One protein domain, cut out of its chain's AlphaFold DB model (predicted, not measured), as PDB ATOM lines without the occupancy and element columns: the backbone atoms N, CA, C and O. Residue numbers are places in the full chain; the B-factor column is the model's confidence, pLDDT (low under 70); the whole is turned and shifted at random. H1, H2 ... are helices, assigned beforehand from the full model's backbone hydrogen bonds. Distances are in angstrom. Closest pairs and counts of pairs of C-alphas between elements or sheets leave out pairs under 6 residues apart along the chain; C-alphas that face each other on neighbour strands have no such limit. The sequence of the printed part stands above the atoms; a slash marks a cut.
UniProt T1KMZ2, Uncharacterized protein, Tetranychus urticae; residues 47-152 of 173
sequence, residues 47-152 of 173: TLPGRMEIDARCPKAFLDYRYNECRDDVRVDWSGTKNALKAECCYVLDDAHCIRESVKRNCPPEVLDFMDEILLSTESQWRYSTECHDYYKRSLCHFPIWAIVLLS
ATOM      1  N   THR A  47     273.976 278.701 356.630       66.12
ATOM      2  CA  THR A  47     272.986 279.383 355.838       66.12
ATOM      3  C   THR A  47     272.265 280.338 356.764       66.12
ATOM      4  O   THR A  47     271.750 279.916 357.802       66.12
ATOM      5  N   LEU A  48     272.209 281.609 356.369       72.56
ATOM      6  CA  LEU A  48     271.294 282.586 356.940       72.56
ATOM      7  C   LEU A  48     269.931 281.913 357.218       72.56
ATOM      8  O   LEU A  48     269.343 281.349 356.282       72.56
ATOM      9  N   PRO A  49     269.430 281.935 358.466       76.69
ATOM     10  CA  PRO A  49     268.115 281.392 358.777       76.69
ATOM     11  C   PRO A  49     267.068 282.005 357.844       76.69
ATOM     12  O   PRO A  49     267.108 283.193 357.554       76.69
ATOM     13  N   GLY A  50     266.170 281.192 357.292       81.56
ATOM     14  CA  GLY A  50     265.146 281.682 356.362       81.56
ATOM     15  C   GLY A  50     265.640 282.064 354.958       81.56
ATOM     16  O   GLY A  50     264.832 282.522 354.155       81.56
ATOM     17  N   ARG A  51     266.910 281.811 354.590       87.25
ATOM     18  CA  ARG A  51     267.421 282.053 353.223       87.25
ATOM     19  C   ARG A  51     266.549 281.430 352.132       87.25
ATOM     20  O   ARG A  51     266.233 282.105 351.159       87.25
ATOM     21  N   MET A  52     266.152 280.165 352.299       87.12
ATOM     22  CA  MET A  52     265.289 279.468 351.330       87.12
ATOM     23  C   MET A  52     263.927 280.154 351.180       87.12
ATOM     24  O   MET A  52     263.373 280.207 350.088       87.12
ATOM     25  N   GLU A  53     263.387 280.701 352.269       90.56
ATOM     26  CA  GLU A  53     262.097 281.382 352.260       90.56
ATOM     27  C   GLU A  53     262.188 282.773 351.619       90.56
ATOM     28  O   GLU A  53     261.309 283.153 350.847       90.56
ATOM     29  N   ILE A  54     263.279 283.506 351.865       87.94
ATOM     30  CA  ILE A  54     263.567 284.773 351.178       87.94
ATOM     31  C   ILE A  54     263.724 284.528 349.673       87.94
ATOM     32  O   ILE A  54     263.175 285.289 348.881       87.94
ATOM     33  N   ASP A  55     264.415 283.457 349.272       90.44
ATOM     34  CA  ASP A  55     264.612 283.104 347.860       90.44
ATOM     35  C   ASP A  55     263.287 282.734 347.183       90.44
ATOM     36  O   ASP A  55     262.972 283.230 346.103       90.44
ATOM     37  N   ALA A  56     262.439 281.963 347.869       91.38
ATOM     38  CA  ALA A  56     261.105 281.628 347.383       91.38
ATOM     39  C   ALA A  56     260.199 282.865 347.216       91.38
ATOM     40  O   ALA A  56     259.417 282.934 346.267       91.38
ATOM     41  N   ARG A  57     260.291 283.848 348.124       93.38
ATOM     42  CA  ARG A  57     259.480 285.078 348.088       93.38
ATOM     43  C   ARG A  57     260.027 286.121 347.111       93.38
ATOM     44  O   ARG A  57     259.250 286.853 346.499       93.38
ATOM     45  N   CYS A  58     261.347 286.220 346.977       94.25
ATOM     46  CA  CYS A  58     262.007 287.227 346.157       94.25
ATOM     47  C   CYS A  58     263.348 286.731 345.580       94.25
ATOM     48  O   CYS A  58     264.421 287.175 346.001       94.25
ATOM     49  N   PRO A  59     263.317 285.899 344.524       92.88
ATOM     50  CA  PRO A  59     264.538 285.343 343.929       92.88
ATOM     51  C   PRO A  59     265.423 286.426 343.293       92.88
ATOM     52  O   PRO A  59     266.642 286.293 343.193       92.88
ATOM     53  N   LYS A  60     264.826 287.564 342.909       92.88
ATOM     54  CA  LYS A  60     265.559 288.726 342.386       92.88
ATOM     55  C   LYS A  60     266.572 289.291 343.384       92.88
ATOM     56  O   LYS A  60     267.543 289.893 342.941       92.88
ATOM     57  N   ALA A  61     266.385 289.088 344.691       91.25
ATOM     58  CA  ALA A  61     267.348 289.536 345.693       91.25
ATOM     59  C   ALA A  61     268.702 288.815 345.563       91.25
ATOM     60  O   ALA A  61     269.746 289.443 345.733       91.25
ATOM     61  N   PHE A  62     268.692 287.526 345.207       90.56
ATOM     62  CA  PHE A  62     269.902 286.713 345.029       90.56
ATOM     63  C   PHE A  62     270.521 286.853 343.633       90.56
ATOM     64  O   PHE A  62     271.702 286.568 343.440       90.56
ATOM     65  N   LEU A  63     269.739 287.322 342.661       90.69
ATOM     66  CA  LEU A  63     270.213 287.635 341.311       90.69
ATOM     67  C   LEU A  63     270.751 289.071 341.181       90.69
ATOM     68  O   LEU A  63     271.285 289.421 340.129       90.69
ATOM     69  N   ASP A  64     270.617 289.906 342.216       91.44
ATOM     70  CA  ASP A  64     271.151 291.269 342.212       91.44
ATOM     71  C   ASP A  64     272.683 291.237 342.122       91.44
ATOM     72  O   ASP A  64     273.369 290.662 342.970       91.44
ATOM     73  N   TYR A  65     273.236 291.905 341.110       90.62
ATOM     74  CA  TYR A  65     274.680 292.072 340.959       90.62
ATOM     75  C   TYR A  65     275.317 292.660 342.226       90.62
ATOM     76  O   TYR A  65     276.343 292.166 342.681       90.62
ATOM     77  N   ARG A  66     274.669 293.655 342.853       89.50
ATOM     78  CA  ARG A  66     275.189 294.304 344.068       89.50
ATOM     79  C   ARG A  66     275.178 293.388 345.284       89.50
ATOM     80  O   ARG A  66     275.953 293.602 346.210       89.50
ATOM     81  N   TYR A  67     274.276 292.409 345.315       91.12
ATOM     82  CA  TYR A  67     274.306 291.384 346.351       91.12
ATOM     83  C   TYR A  67     275.536 290.496 346.181       91.12
ATOM     84  O   TYR A  67     276.278 290.310 347.139       91.12
ATOM     85  N   ASN A  68     275.771 290.000 344.963       89.50
ATOM     86  CA  ASN A  68     276.904 289.123 344.674       89.50
ATOM     87  C   ASN A  68     278.245 289.824 344.917       89.50
ATOM     88  O   ASN A  68     279.098 289.259 345.588       89.50
ATOM     89  N   GLU A  69     278.382 291.077 344.477       91.25
ATOM     90  CA  GLU A  69     279.564 291.904 344.745       91.25
ATOM     91  C   GLU A  69     279.811 292.069 346.255       91.25
ATOM     92  O   GLU A  69     280.887 291.743 346.745       91.25
ATOM     93  N   CYS A  70     278.785 292.460 347.021       91.12
ATOM     94  CA  CYS A  70     278.883 292.586 348.479       91.12
ATOM     95  C   CYS A  70     279.263 291.259 349.154       91.12
ATOM     96  O   CYS A  70     280.091 291.229 350.060       91.12
ATOM     97  N   ARG A  71     278.673 290.146 348.713       88.19
ATOM     98  CA  ARG A  71     278.948 288.818 349.267       88.19
ATOM     99  C   ARG A  71     280.375 288.357 348.975       88.19
ATOM    100  O   ARG A  71     281.009 287.764 349.849       88.19
ATOM    101  N   ASP A  72     280.874 288.620 347.773       86.69
ATOM    102  CA  ASP A  72     282.251 288.308 347.397       86.69
ATOM    103  C   ASP A  72     283.241 289.141 348.223       86.69
ATOM    104  O   ASP A  72     284.191 288.575 348.769       86.69
ATOM    105  N   ASP A  73     282.967 290.434 348.427       86.38
ATOM    106  CA  ASP A  73     283.766 291.304 349.300       86.38
ATOM    107  C   ASP A  73     283.808 290.780 350.742       86.38
ATOM    108  O   ASP A  73     284.885 290.641 351.327       86.38
ATOM    109  N   VAL A  74     282.652 290.414 351.305       86.19
ATOM    110  CA  VAL A  74     282.545 289.828 352.654       86.19
ATOM    111  C   VAL A  74     283.333 288.522 352.750       86.19
ATOM    112  O   VAL A  74     284.061 288.294 353.718       86.19
ATOM    113  N   ARG A  75     283.234 287.653 351.741       83.56
ATOM    114  CA  ARG A  75     283.987 286.395 351.703       83.56
ATOM    115  C   ARG A  75     285.495 286.644 351.701       83.56
ATOM    116  O   ARG A  75     286.227 285.929 352.387       83.56
ATOM    117  N   VAL A  76     285.958 287.630 350.935       82.56
ATOM    118  CA  VAL A  76     287.373 288.012 350.883       82.56
ATOM    119  C   VAL A  76     287.826 288.570 352.233       82.56
ATOM    120  O   VAL A  76     288.838 288.099 352.754       82.56
ATOM    121  N   ASP A  77     287.066 289.490 352.829       82.31
ATOM    122  CA  ASP A  77     287.392 290.132 354.109       82.31
ATOM    123  C   ASP A  77     287.602 289.100 355.233       82.31
ATOM    124  O   ASP A  77     288.624 289.087 355.928       82.31
ATOM    125  N   TRP A  78     286.690 288.132 355.340       84.44
ATOM    126  CA  TRP A  78     286.754 287.117 356.393       84.44
ATOM    127  C   TRP A  78     287.739 285.981 356.109       84.44
ATOM    128  O   TRP A  78     288.226 285.361 357.056       84.44
ATOM    129  N   SER A  79     288.121 285.746 354.849       77.88
ATOM    130  CA  SER A  79     289.107 284.711 354.496       77.88
ATOM    131  C   SER A  79     290.498 284.946 355.106       77.88
ATOM    132  O   SER A  79     291.234 283.990 355.349       77.88
ATOM    133  N   GLY A  80     290.853 286.205 355.394       76.75
ATOM    134  CA  GLY A  80     292.127 286.583 356.016       76.75
ATOM    135  C   GLY A  80     292.125 286.543 357.549       76.75
ATOM    136  O   GLY A  80     293.161 286.769 358.183       76.75
ATOM    137  N   THR A  81     290.978 286.275 358.179       80.44
ATOM    138  CA  THR A  81     290.846 286.340 359.636       80.44
ATOM    139  C   THR A  81     291.470 285.114 360.310       80.44
ATOM    140  O   THR A  81     291.072 283.979 360.077       80.44
ATOM    141  N   LYS A  82     292.424 285.337 361.228       79.88
ATOM    142  CA  LYS A  82     293.113 284.258 361.977       79.88
ATOM    143  C   LYS A  82     292.212 283.492 362.952       79.88
ATOM    144  O   LYS A  82     292.549 282.381 363.349       79.88
ATOM    145  N   ASN A  83     291.114 284.102 363.396       85.81
ATOM    146  CA  ASN A  83     290.146 283.476 364.290       85.81
ATOM    147  C   ASN A  83     288.987 282.900 363.464       85.81
ATOM    148  O   ASN A  83     288.105 283.648 363.049       85.81
ATOM    149  N   ALA A  84     288.993 281.583 363.251       84.81
ATOM    150  CA  ALA A  84     287.989 280.893 362.440       84.81
ATOM    151  C   ALA A  84     286.555 281.106 362.955       84.81
ATOM    152  O   ALA A  84     285.671 281.412 362.167       84.81
ATOM    153  N   LEU A  85     286.351 281.045 364.275       85.44
ATOM    154  CA  LEU A  85     285.042 281.264 364.896       85.44
ATOM    155  C   LEU A  85     284.539 282.692 364.657       85.44
ATOM    156  O   LEU A  85     283.384 282.901 364.297       85.44
ATOM    157  N   LYS A  86     285.426 283.686 364.794       87.19
ATOM    158  CA  LYS A  86     285.098 285.073 364.443       87.19
ATOM    159  C   LYS A  86     284.713 285.186 362.968       87.19
ATOM    160  O   LYS A  86     283.706 285.812 362.664       87.19
ATOM    161  N   ALA A  87     285.522 284.615 362.077       87.38
ATOM    162  CA  ALA A  87     285.296 284.677 360.637       87.38
ATOM    163  C   ALA A  87     283.933 284.085 360.256       87.38
ATOM    164  O   ALA A  87     283.194 284.696 359.496       87.38
ATOM    165  N   GLU A  88     283.581 282.942 360.839       85.56
ATOM    166  CA  GLU A  88     282.324 282.241 360.591       85.56
ATOM    167  C   GLU A  88     281.106 283.026 361.093       85.56
ATOM    168  O   GLU A  88     280.210 283.335 360.305       85.56
ATOM    169  N   CYS A  89     281.095 283.431 362.370       86.75
ATOM    170  CA  CYS A  89     279.992 284.218 362.926       86.75
ATOM    171  C   CYS A  89     279.832 285.553 362.172       86.75
ATOM    172  O   CYS A  89     278.730 285.963 361.813       86.75
ATOM    173  N   CYS A  90     280.933 286.244 361.883       88.00
ATOM    174  CA  CYS A  90     280.868 287.560 361.258       88.00
ATOM    175  C   CYS A  90     280.518 287.530 359.772       88.00
ATOM    176  O   CYS A  90     279.776 288.404 359.318       88.00
ATOM    177  N   TYR A  91     280.968 286.510 359.039       88.62
ATOM    178  CA  TYR A  91     280.583 286.310 357.645       88.62
ATOM    179  C   TYR A  91     279.062 286.259 357.495       88.62
ATOM    180  O   TYR A  91     278.504 286.935 356.637       88.62
ATOM    181  N   VAL A  92     278.380 285.494 358.351       87.44
ATOM    182  CA  VAL A  92     276.932 285.301 358.232       87.44
ATOM    183  C   VAL A  92     276.175 286.602 358.512       87.44
ATOM    184  O   VAL A  92     275.222 286.898 357.796       87.44
ATOM    185  N   LEU A  93     276.606 287.419 359.483       88.12
ATOM    186  CA  LEU A  93     275.989 288.730 359.747       88.12
ATOM    187  C   LEU A  93     276.194 289.715 358.595       88.12
ATOM    188  O   LEU A  93     275.271 290.453 358.243       88.12
ATOM    189  N   ASP A  94     277.391 289.747 358.014       89.88
ATOM    190  CA  ASP A  94     277.679 290.646 356.900       89.88
ATOM    191  C   ASP A  94     276.986 290.188 355.598       89.88
ATOM    192  O   ASP A  94     276.418 291.029 354.902       89.88
ATOM    193  N   ASP A  95     276.911 288.881 355.308       89.38
ATOM    194  CA  ASP A  95     276.121 288.329 354.187       89.38
ATOM    195  C   ASP A  95     274.621 288.632 354.380       89.38
ATOM    196  O   ASP A  95     273.932 289.074 353.456       89.38
ATOM    197  N   ALA A  96     274.119 288.519 355.618       89.62
ATOM    198  CA  ALA A  96     272.755 288.915 355.965       89.62
ATOM    199  C   ALA A  96     272.494 290.407 355.686       89.62
ATOM    200  O   ALA A  96     271.431 290.789 355.191       89.62
ATOM    201  N   HIS A  97     273.474 291.267 355.957       90.81
ATOM    202  CA  HIS A  97     273.385 292.683 355.621       90.81
ATOM    203  C   HIS A  97     273.382 292.913 354.101       90.81
ATOM    204  O   HIS A  97     272.567 293.698 353.606       90.81
ATOM    205  N   CYS A  98     274.224 292.196 353.348       92.00
ATOM    206  CA  CYS A  98     274.251 292.255 351.886       92.00
ATOM    207  C   CYS A  98     272.889 291.892 351.277       92.00
ATOM    208  O   CYS A  98     272.361 292.636 350.440       92.00
ATOM    209  N   ILE A  99     272.290 290.771 351.703       92.75
ATOM    210  CA  ILE A  99     270.993 290.343 351.170       92.75
ATOM    211  C   ILE A  99     269.873 291.287 351.606       92.75
ATOM    212  O   ILE A  99     269.019 291.604 350.787       92.75
ATOM    213  N   ARG A 100     269.902 291.829 352.831       94.25
ATOM    214  CA  ARG A 100     268.924 292.826 353.293       94.25
ATOM    215  C   ARG A 100     268.897 294.057 352.391       94.25
ATOM    216  O   ARG A 100     267.827 294.506 351.980       94.25
ATOM    217  N   GLU A 101     270.067 294.593 352.051       95.12
ATOM    218  CA  GLU A 101     270.159 295.745 351.153       95.12
ATOM    219  C   GLU A 101     269.666 295.404 349.739       95.12
ATOM    220  O   GLU A 101     269.082 296.257 349.069       95.12
ATOM    221  N   SER A 102     269.848 294.162 349.288       95.12
ATOM    222  CA  SER A 102     269.264 293.676 348.033       95.12
ATOM    223  C   SER A 102     267.745 293.536 348.096       95.12
ATOM    224  O   SER A 102     267.047 294.005 347.193       95.12
ATOM    225  N   VAL A 103     267.214 292.968 349.181       95.69
ATOM    226  CA  VAL A 103     265.773 292.825 349.422       95.69
ATOM    227  C   VAL A 103     265.104 294.194 349.409       95.69
ATOM    228  O   VAL A 103     264.134 294.403 348.688       95.69
ATOM    229  N   LYS A 104     265.692 295.168 350.104       96.31
ATOM    230  CA  LYS A 104     265.219 296.556 350.130       96.31
ATOM    231  C   LYS A 104     265.132 297.204 348.741       96.31
ATOM    232  O   LYS A 104     264.289 298.071 348.530       96.31
ATOM    233  N   ARG A 105     266.010 296.831 347.805       95.06
ATOM    234  CA  ARG A 105     266.017 297.372 346.433       95.06
ATOM    235  C   ARG A 105     265.046 296.656 345.501       95.06
ATOM    236  O   ARG A 105     264.477 297.297 344.624       95.06
ATOM    237  N   ASN A 106     264.924 295.339 345.646       95.62
ATOM    238  CA  ASN A 106     264.348 294.478 344.612       95.62
ATOM    239  C   ASN A 106     263.019 293.826 345.006       95.62
ATOM    240  O   ASN A 106     262.360 293.248 344.136       95.62
ATOM    241  N   CYS A 107     262.632 293.888 346.279       95.38
ATOM    242  CA  CYS A 107     261.512 293.127 346.819       95.38
ATOM    243  C   CYS A 107     260.424 294.023 347.421       95.38
ATOM    244  O   CYS A 107     260.680 295.181 347.764       95.38
ATOM    245  N   PRO A 108     259.204 293.480 347.580       95.50
ATOM    246  CA  PRO A 108     258.143 294.133 348.333       95.50
ATOM    247  C   PRO A 108     258.529 294.376 349.807       95.50
ATOM    248  O   PRO A 108     259.311 293.592 350.362       95.50
ATOM    249  N   PRO A 109     257.969 295.413 350.460       94.94
ATOM    250  CA  PRO A 109     258.254 295.741 351.860       94.94
ATOM    251  C   PRO A 109     258.017 294.576 352.827       94.94
ATOM    252  O   PRO A 109     258.777 294.406 353.772       94.94
ATOM    253  N   GLU A 110     257.037 293.715 352.552       95.44
ATOM    254  CA  GLU A 110     256.694 292.579 353.413       95.44
ATOM    255  C   GLU A 110     257.838 291.555 353.512       95.44
ATOM    256  O   GLU A 110     257.981 290.861 354.517       95.44
ATOM    257  N   VAL A 111     258.670 291.449 352.470       94.12
ATOM    258  CA  VAL A 111     259.861 290.581 352.478       94.12
ATOM    259  C   VAL A 111     260.990 291.219 353.289       94.12
ATOM    260  O   VAL A 111     261.767 290.504 353.916       94.12
ATOM    261  N   LEU A 112     261.077 292.554 353.299       94.31
ATOM    262  CA  LEU A 112     262.043 293.283 354.120       94.31
ATOM    263  C   LEU A 112     261.697 293.174 355.608       94.31
ATOM    264  O   LEU A 112     262.588 292.894 356.402       94.31
ATOM    265  N   ASP A 113     260.421 293.319 355.968       95.12
ATOM    266  CA  ASP A 113     259.958 293.152 357.351       95.12
ATOM    267  C   ASP A 113     260.248 291.731 357.858       95.12
ATOM    268  O   ASP A 113     260.783 291.547 358.951       95.12
ATOM    269  N   PHE A 114     259.983 290.722 357.021       91.94
ATOM    270  CA  PHE A 114     260.319 289.328 357.312       91.94
ATOM    271  C   PHE A 114     261.833 289.106 357.494       91.94
ATOM    272  O   PHE A 114     262.260 288.404 358.409       91.94
ATOM    273  N   MET A 115     262.663 289.729 356.651       90.50
ATOM    274  CA  MET A 115     264.122 289.680 356.781       90.50
ATOM    275  C   MET A 115     264.603 290.337 358.086       90.50
ATOM    276  O   MET A 115     265.495 289.807 358.750       90.50
ATOM    277  N   ASP A 116     264.018 291.470 358.472       92.50
ATOM    278  CA  ASP A 116     264.369 292.171 359.710       92.50
ATOM    279  C   ASP A 116     263.980 291.347 360.954       92.50
ATOM    280  O   ASP A 116     264.744 291.291 361.920       92.50
ATOM    281  N   GLU A 117     262.858 290.621 360.914       92.56
ATOM    282  CA  GLU A 117     262.470 289.666 361.962       92.56
ATOM    283  C   GLU A 117     263.462 288.494 362.079       92.56
ATOM    284  O   GLU A 117     263.905 288.146 363.182       92.56
ATOM    285  N   ILE A 118     263.886 287.923 360.946       88.75
ATOM    286  CA  ILE A 118     264.927 286.886 360.902       88.75
ATOM    287  C   ILE A 118     266.228 287.395 361.525       88.75
ATOM    288  O   ILE A 118     266.821 286.699 362.351       88.75
ATOM    289  N   LEU A 119     266.677 288.597 361.159       88.25
ATOM    290  CA  LEU A 119     267.906 289.189 361.688       88.25
ATOM    291  C   LEU A 119     267.836 289.367 363.204       88.25
ATOM    292  O   LEU A 119     268.740 288.930 363.913       88.25
ATOM    293  N   LEU A 120     266.738 289.936 363.706       88.88
ATOM    294  CA  LEU A 120     266.516 290.119 365.141       88.88
ATOM    295  C   LEU A 120     266.521 288.783 365.892       88.88
ATOM    296  O   LEU A 120     267.152 288.659 366.945       88.88
ATOM    297  N   SER A 121     265.851 287.765 365.345       87.00
ATOM    298  CA  SER A 121     265.839 286.431 365.946       87.00
ATOM    299  C   SER A 121     267.233 285.792 365.938       87.00
ATOM    300  O   SER A 121     267.657 285.257 366.962       87.00
ATOM    301  N   THR A 122     267.990 285.937 364.850       83.88
ATOM    302  CA  THR A 122     269.359 285.417 364.710       83.88
ATOM    303  C   THR A 122     270.304 286.083 365.709       83.88
ATOM    304  O   THR A 122     270.979 285.389 366.468       83.88
ATOM    305  N   GLU A 123     270.291 287.418 365.801       85.00
ATOM    306  CA  GLU A 123     271.078 288.161 366.795       85.00
ATOM    307  C   GLU A 123     270.736 287.721 368.224       85.00
ATOM    308  O   GLU A 123     271.626 287.556 369.061       85.00
ATOM    309  N   SER A 124     269.447 287.501 368.512       85.38
ATOM    310  CA  SER A 124     269.006 287.033 369.826       85.38
ATOM    311  C   SER A 124     269.522 285.626 370.140       85.38
ATOM    312  O   SER A 124     270.045 285.403 371.230       85.38
ATOM    313  N   GLN A 125     269.451 284.696 369.183       85.19
ATOM    314  CA  GLN A 125     269.954 283.334 369.345       85.19
ATOM    315  C   GLN A 125     271.461 283.337 369.576       85.19
ATOM    316  O   GLN A 125     271.955 282.671 370.481       85.19
ATOM    317  N   TRP A 126     272.198 284.134 368.808       87.25
ATOM    318  CA  TRP A 126     273.650 284.206 368.912       87.25
ATOM    319  C   TRP A 126     274.125 284.883 370.184       87.25
ATOM    320  O   TRP A 126     275.107 284.446 370.773       87.25
ATOM    321  N   ARG A 127     273.396 285.897 370.658       85.50
ATOM    322  CA  ARG A 127     273.649 286.520 371.960       85.50
ATOM    323  C   ARG A 127     273.638 285.493 373.095       85.50
ATOM    324  O   ARG A 127     274.376 285.675 374.058       85.50
ATOM    325  N   TYR A 128     272.814 284.451 373.011       83.88
ATOM    326  CA  TYR A 128     272.718 283.415 374.047       83.88
ATOM    327  C   TYR A 128     273.435 282.103 373.687       83.88
ATOM    328  O   TYR A 128     273.552 281.229 374.544       83.88
ATOM    329  N   SER A 129     273.935 281.965 372.458       83.56
ATOM    330  CA  SER A 129     274.777 280.844 372.035       83.56
ATOM    331  C   SER A 129     276.195 281.013 372.571       83.56
ATOM    332  O   SER A 129     276.732 282.116 372.567       83.56
ATOM    333  N   THR A 130     276.836 279.919 372.981       83.25
ATOM    334  CA  THR A 130     278.237 279.926 373.430       83.25
ATOM    335  C   THR A 130     279.238 280.117 372.291       83.25
ATOM    336  O   THR A 130     280.366 280.520 372.547       83.25
ATOM    337  N   GLU A 131     278.852 279.822 371.049       85.81
ATOM    338  CA  GLU A 131     279.766 279.839 369.897       85.81
ATOM    339  C   GLU A 131     279.960 281.260 369.351       85.81
ATOM    340  O   GLU A 131     281.087 281.711 369.175       85.81
ATOM    341  N   CYS A 132     278.874 282.014 369.160       86.38
ATOM    342  CA  CYS A 132     278.925 283.365 368.587       86.38
ATOM    343  C   CYS A 132     278.661 284.491 369.604       86.38
ATOM    344  O   CYS A 132     278.438 285.632 369.193       86.38
ATOM    345  N   HIS A 133     278.714 284.209 370.915       86.81
ATOM    346  CA  HIS A 133     278.404 285.184 371.973       86.81
ATOM    347  C   HIS A 133     279.171 286.502 371.825       86.81
ATOM    348  O   HIS A 133     278.590 287.574 371.968       86.81
ATOM    349  N   ASP A 134     280.465 286.435 371.508       88.38
ATOM    350  CA  ASP A 134     281.334 287.614 371.408       88.38
ATOM    351  C   ASP A 134     281.198 288.357 370.070       88.38
ATOM    352  O   ASP A 134     281.686 289.478 369.921       88.38
ATOM    353  N   TYR A 135     280.514 287.760 369.090       86.88
ATOM    354  CA  TYR A 135     280.409 288.261 367.716       86.88
ATOM    355  C   TYR A 135     278.962 288.474 367.261       86.88
ATOM    356  O   TYR A 135     278.713 288.705 366.085       86.88
ATOM    357  N   TYR A 136     277.998 288.469 368.187       84.00
ATOM    358  CA  TYR A 136     276.569 288.643 367.889       84.00
ATOM    359  C   TYR A 136     276.191 290.014 367.302       84.00
ATOM    360  O   TYR A 136     275.076 290.190 366.825       84.00
ATOM    361  N   LYS A 137     277.093 291.003 367.366       84.94
ATOM    362  CA  LYS A 137     276.900 292.340 366.790       84.94
ATOM    363  C   LYS A 137     277.898 292.591 365.676       84.94
ATOM    364  O   LYS A 137     279.102 292.443 365.875       84.94
ATOM    365  N   ARG A 138     277.422 293.183 364.579       80.06
ATOM    366  CA  ARG A 138     278.266 293.622 363.456       80.06
ATOM    367  C   ARG A 138     279.411 294.559 363.868       80.06
ATOM    368  O   ARG A 138     280.504 294.495 363.316       80.06
ATOM    369  N   SER A 139     279.202 295.403 364.880       79.81
ATOM    370  CA  SER A 139     280.249 296.299 365.399       79.81
ATOM    371  C   SER A 139     281.408 295.577 366.097       79.81
ATOM    372  O   SER A 139     282.437 296.196 366.331       79.81
ATOM    373  N   LEU A 140     281.217 294.319 366.504       82.50
ATOM    374  CA  LEU A 140     282.255 293.470 367.107       82.50
ATOM    375  C   LEU A 140     283.000 292.659 366.039       82.50
ATOM    376  O   LEU A 140     284.139 292.234 366.245       82.50
ATOM    377  N   CYS A 141     282.373 292.491 364.877       83.06
ATOM    378  CA  CYS A 141     283.008 291.931 363.700       83.06
ATOM    379  C   CYS A 141     284.050 292.902 363.149       83.06
ATOM    380  O   CYS A 141     285.244 292.584 363.122       83.06
ATOM    381  N   HIS A 142     283.637 294.125 362.839       76.12
ATOM    382  CA  HIS A 142     284.527 295.127 362.264       76.12
ATOM    383  C   HIS A 142     285.387 295.824 363.310       76.12
ATOM    384  O   HIS A 142     284.963 296.046 364.445       76.12
ATOM    385  N   PHE A 143     286.607 296.209 362.922       64.94
ATOM    386  CA  PHE A 143     287.398 297.095 363.768       64.94
ATOM    387  C   PHE A 143     286.633 298.419 363.900       64.94
ATOM    388  O   PHE A 143     286.226 298.990 362.884       64.94
ATOM    389  N   PRO A 144     286.394 298.922 365.119       63.03
ATOM    390  CA  PRO A 144     285.642 300.147 365.308       63.03
ATOM    391  C   PRO A 144     286.379 301.321 364.649       63.03
ATOM    392  O   PRO A 144     287.305 301.879 365.230       63.03
ATOM    393  N   ILE A 145     285.969 301.729 363.443       63.31
ATOM    394  CA  ILE A 145     286.585 302.852 362.706       63.31
ATOM    395  C   ILE A 145     286.572 304.127 363.564       63.31
ATOM    396  O   ILE A 145     287.538 304.889 363.590       63.31
ATOM    397  N   TRP A 146     285.514 304.313 364.356       63.88
ATOM    398  CA  TRP A 146     285.408 305.392 365.338       63.88
ATOM    399  C   TRP A 146     286.538 305.385 366.380       63.88
ATOM    400  O   TRP A 146     286.973 306.455 366.794       63.88
ATOM    401  N   ALA A 147     287.075 304.219 366.757       67.25
ATOM    402  CA  ALA A 147     288.219 304.124 367.662       67.25
ATOM    403  C   ALA A 147     289.513 304.646 367.016       67.25
ATOM    404  O   ALA A 147     290.292 305.316 367.689       67.25
ATOM    405  N   ILE A 148     289.723 304.424 365.713       70.19
ATOM    406  CA  ILE A 148     290.879 304.972 364.974       70.19
ATOM    407  C   ILE A 148     290.800 306.506 364.923       70.19
ATOM    408  O   ILE A 148     291.783 307.205 365.189       70.19
ATOM    409  N   VAL A 149     289.608 307.040 364.634       74.19
ATOM    410  CA  VAL A 149     289.359 308.489 364.619       74.19
ATOM    411  C   VAL A 149     289.576 309.094 366.011       74.19
ATOM    412  O   VAL A 149     290.286 310.089 366.146       74.19
ATOM    413  N   LEU A 150     289.035 308.468 367.063       76.00
ATOM    414  CA  LEU A 150     289.198 308.928 368.445       76.00
ATOM    415  C   LEU A 150     290.658 308.900 368.905       76.00
ATOM    416  O   LEU A 150     291.115 309.874 369.499       76.00
ATOM    417  N   LEU A 151     291.404 307.836 368.599       76.62
ATOM    418  CA  LEU A 151     292.828 307.742 368.935       76.62
ATOM    419  C   LEU A 151     293.638 308.877 368.297       76.62
ATOM    420  O   LEU A 151     294.503 309.456 368.953       76.62
ATOM    421  N   SER A 152     293.314 309.246 367.057       75.69
ATOM    422  CA  SER A 152     293.974 310.349 366.350       75.69
ATOM    423  C   SER A 152     293.687 311.708 367.003       75.69
ATOM    424  O   SER A 152     294.594 312.527 367.166       75.69
TER     425      SER A 152
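Overview. This is residues 47 to 152 of the 173 residues of an uncharacterized protein of Tetranychus urticae (UniProt T1KMZ2). Three long helices lie side by side in a row, H4 in the middle with H3 beside it on one side and H5 on the other, each running opposite to its neighbour. The short helices H1 and H2 sit near the end of the row where H4 ends and H5 begins, H6 packs on the first half of H4, and residues 143 to 152, with H7, stick out as a free arm. The printed part has 106 residues with seven named helices, H1 to H7 in that order, and no named strand; its class is all helix. It is compact, with a radius of gyration of the C-alphas of 14.6 A and spans of 43 by 30 by 25 A.

Along the chain. H4, the longest helix, covers residues 84 to 106 and measures 32.6 A, from C-alpha 84 at (287.989, 280.893, 362.440) to C-alpha 106 at (264.348, 294.478, 344.612). H3, residues 65 to 79, is 21.1 A long, and H5, residues 109 to 128, is 29.2 A. H1 holds residues 51 to 57 over 9.9 A, beginning at C-alpha 51 at (267.421, 282.053, 353.223). H2, residues 60 to 63, and H6, residues 138 to 141, have four residues each and measure 4.9 A and 5.0 A. H7, residues 145 to 152, is 11.1 A long and ends at C-alpha 152 at (293.974, 310.349, 366.350).

Arrangement. H4 is the hub, touching four helices. H3 and H4 form a helical hairpin, at a shallow tilt of 10 degrees, opposite ways; their closest C-alphas, of Trp 78 and Ala 87, are 5.1 A apart. H4 and H5 form a second helical hairpin at a shallow tilt of 15 degrees, opposite ways. H4 touches H5 with residues 96 to 104 alone, the closest C-alphas being those of Val 103 and Leu 112, 6.0 A apart. H3 and H5 are apart. H2 touches H4, closest at the C-alphas of Ala 61 and Ser 102, 5.1 A. H6 touches H4, closest at the C-alphas of Cys 90 and Cys 141, 5.4 A. H1 and H5 only just touch, with 3 pairs of C-alphas within 8 A, the closest those of Ile 54 and Val 111 at 7.0 A. H1 and H4 are near each other. H7 touches no helix. Every O i to N i+4 pair is within hydrogen-bond range in H1, H3, H4, H5 and H7; H2 and H6 are too short for such a pair.

Size, cuts and confidence. The two C-alphas farthest apart are those of Ala 56 and Ser 152, 47.6 A. Without residues 143 to 152, which stand free, the body spans 36 by 27 by 20 A. The printed part has no cut and no long link; the link from H5 to H6, 9 residues, is short, and the other links are tight. The mean pLDDT of the printed part is 86.1, with residue 47 and residues 143 to 147 under 70.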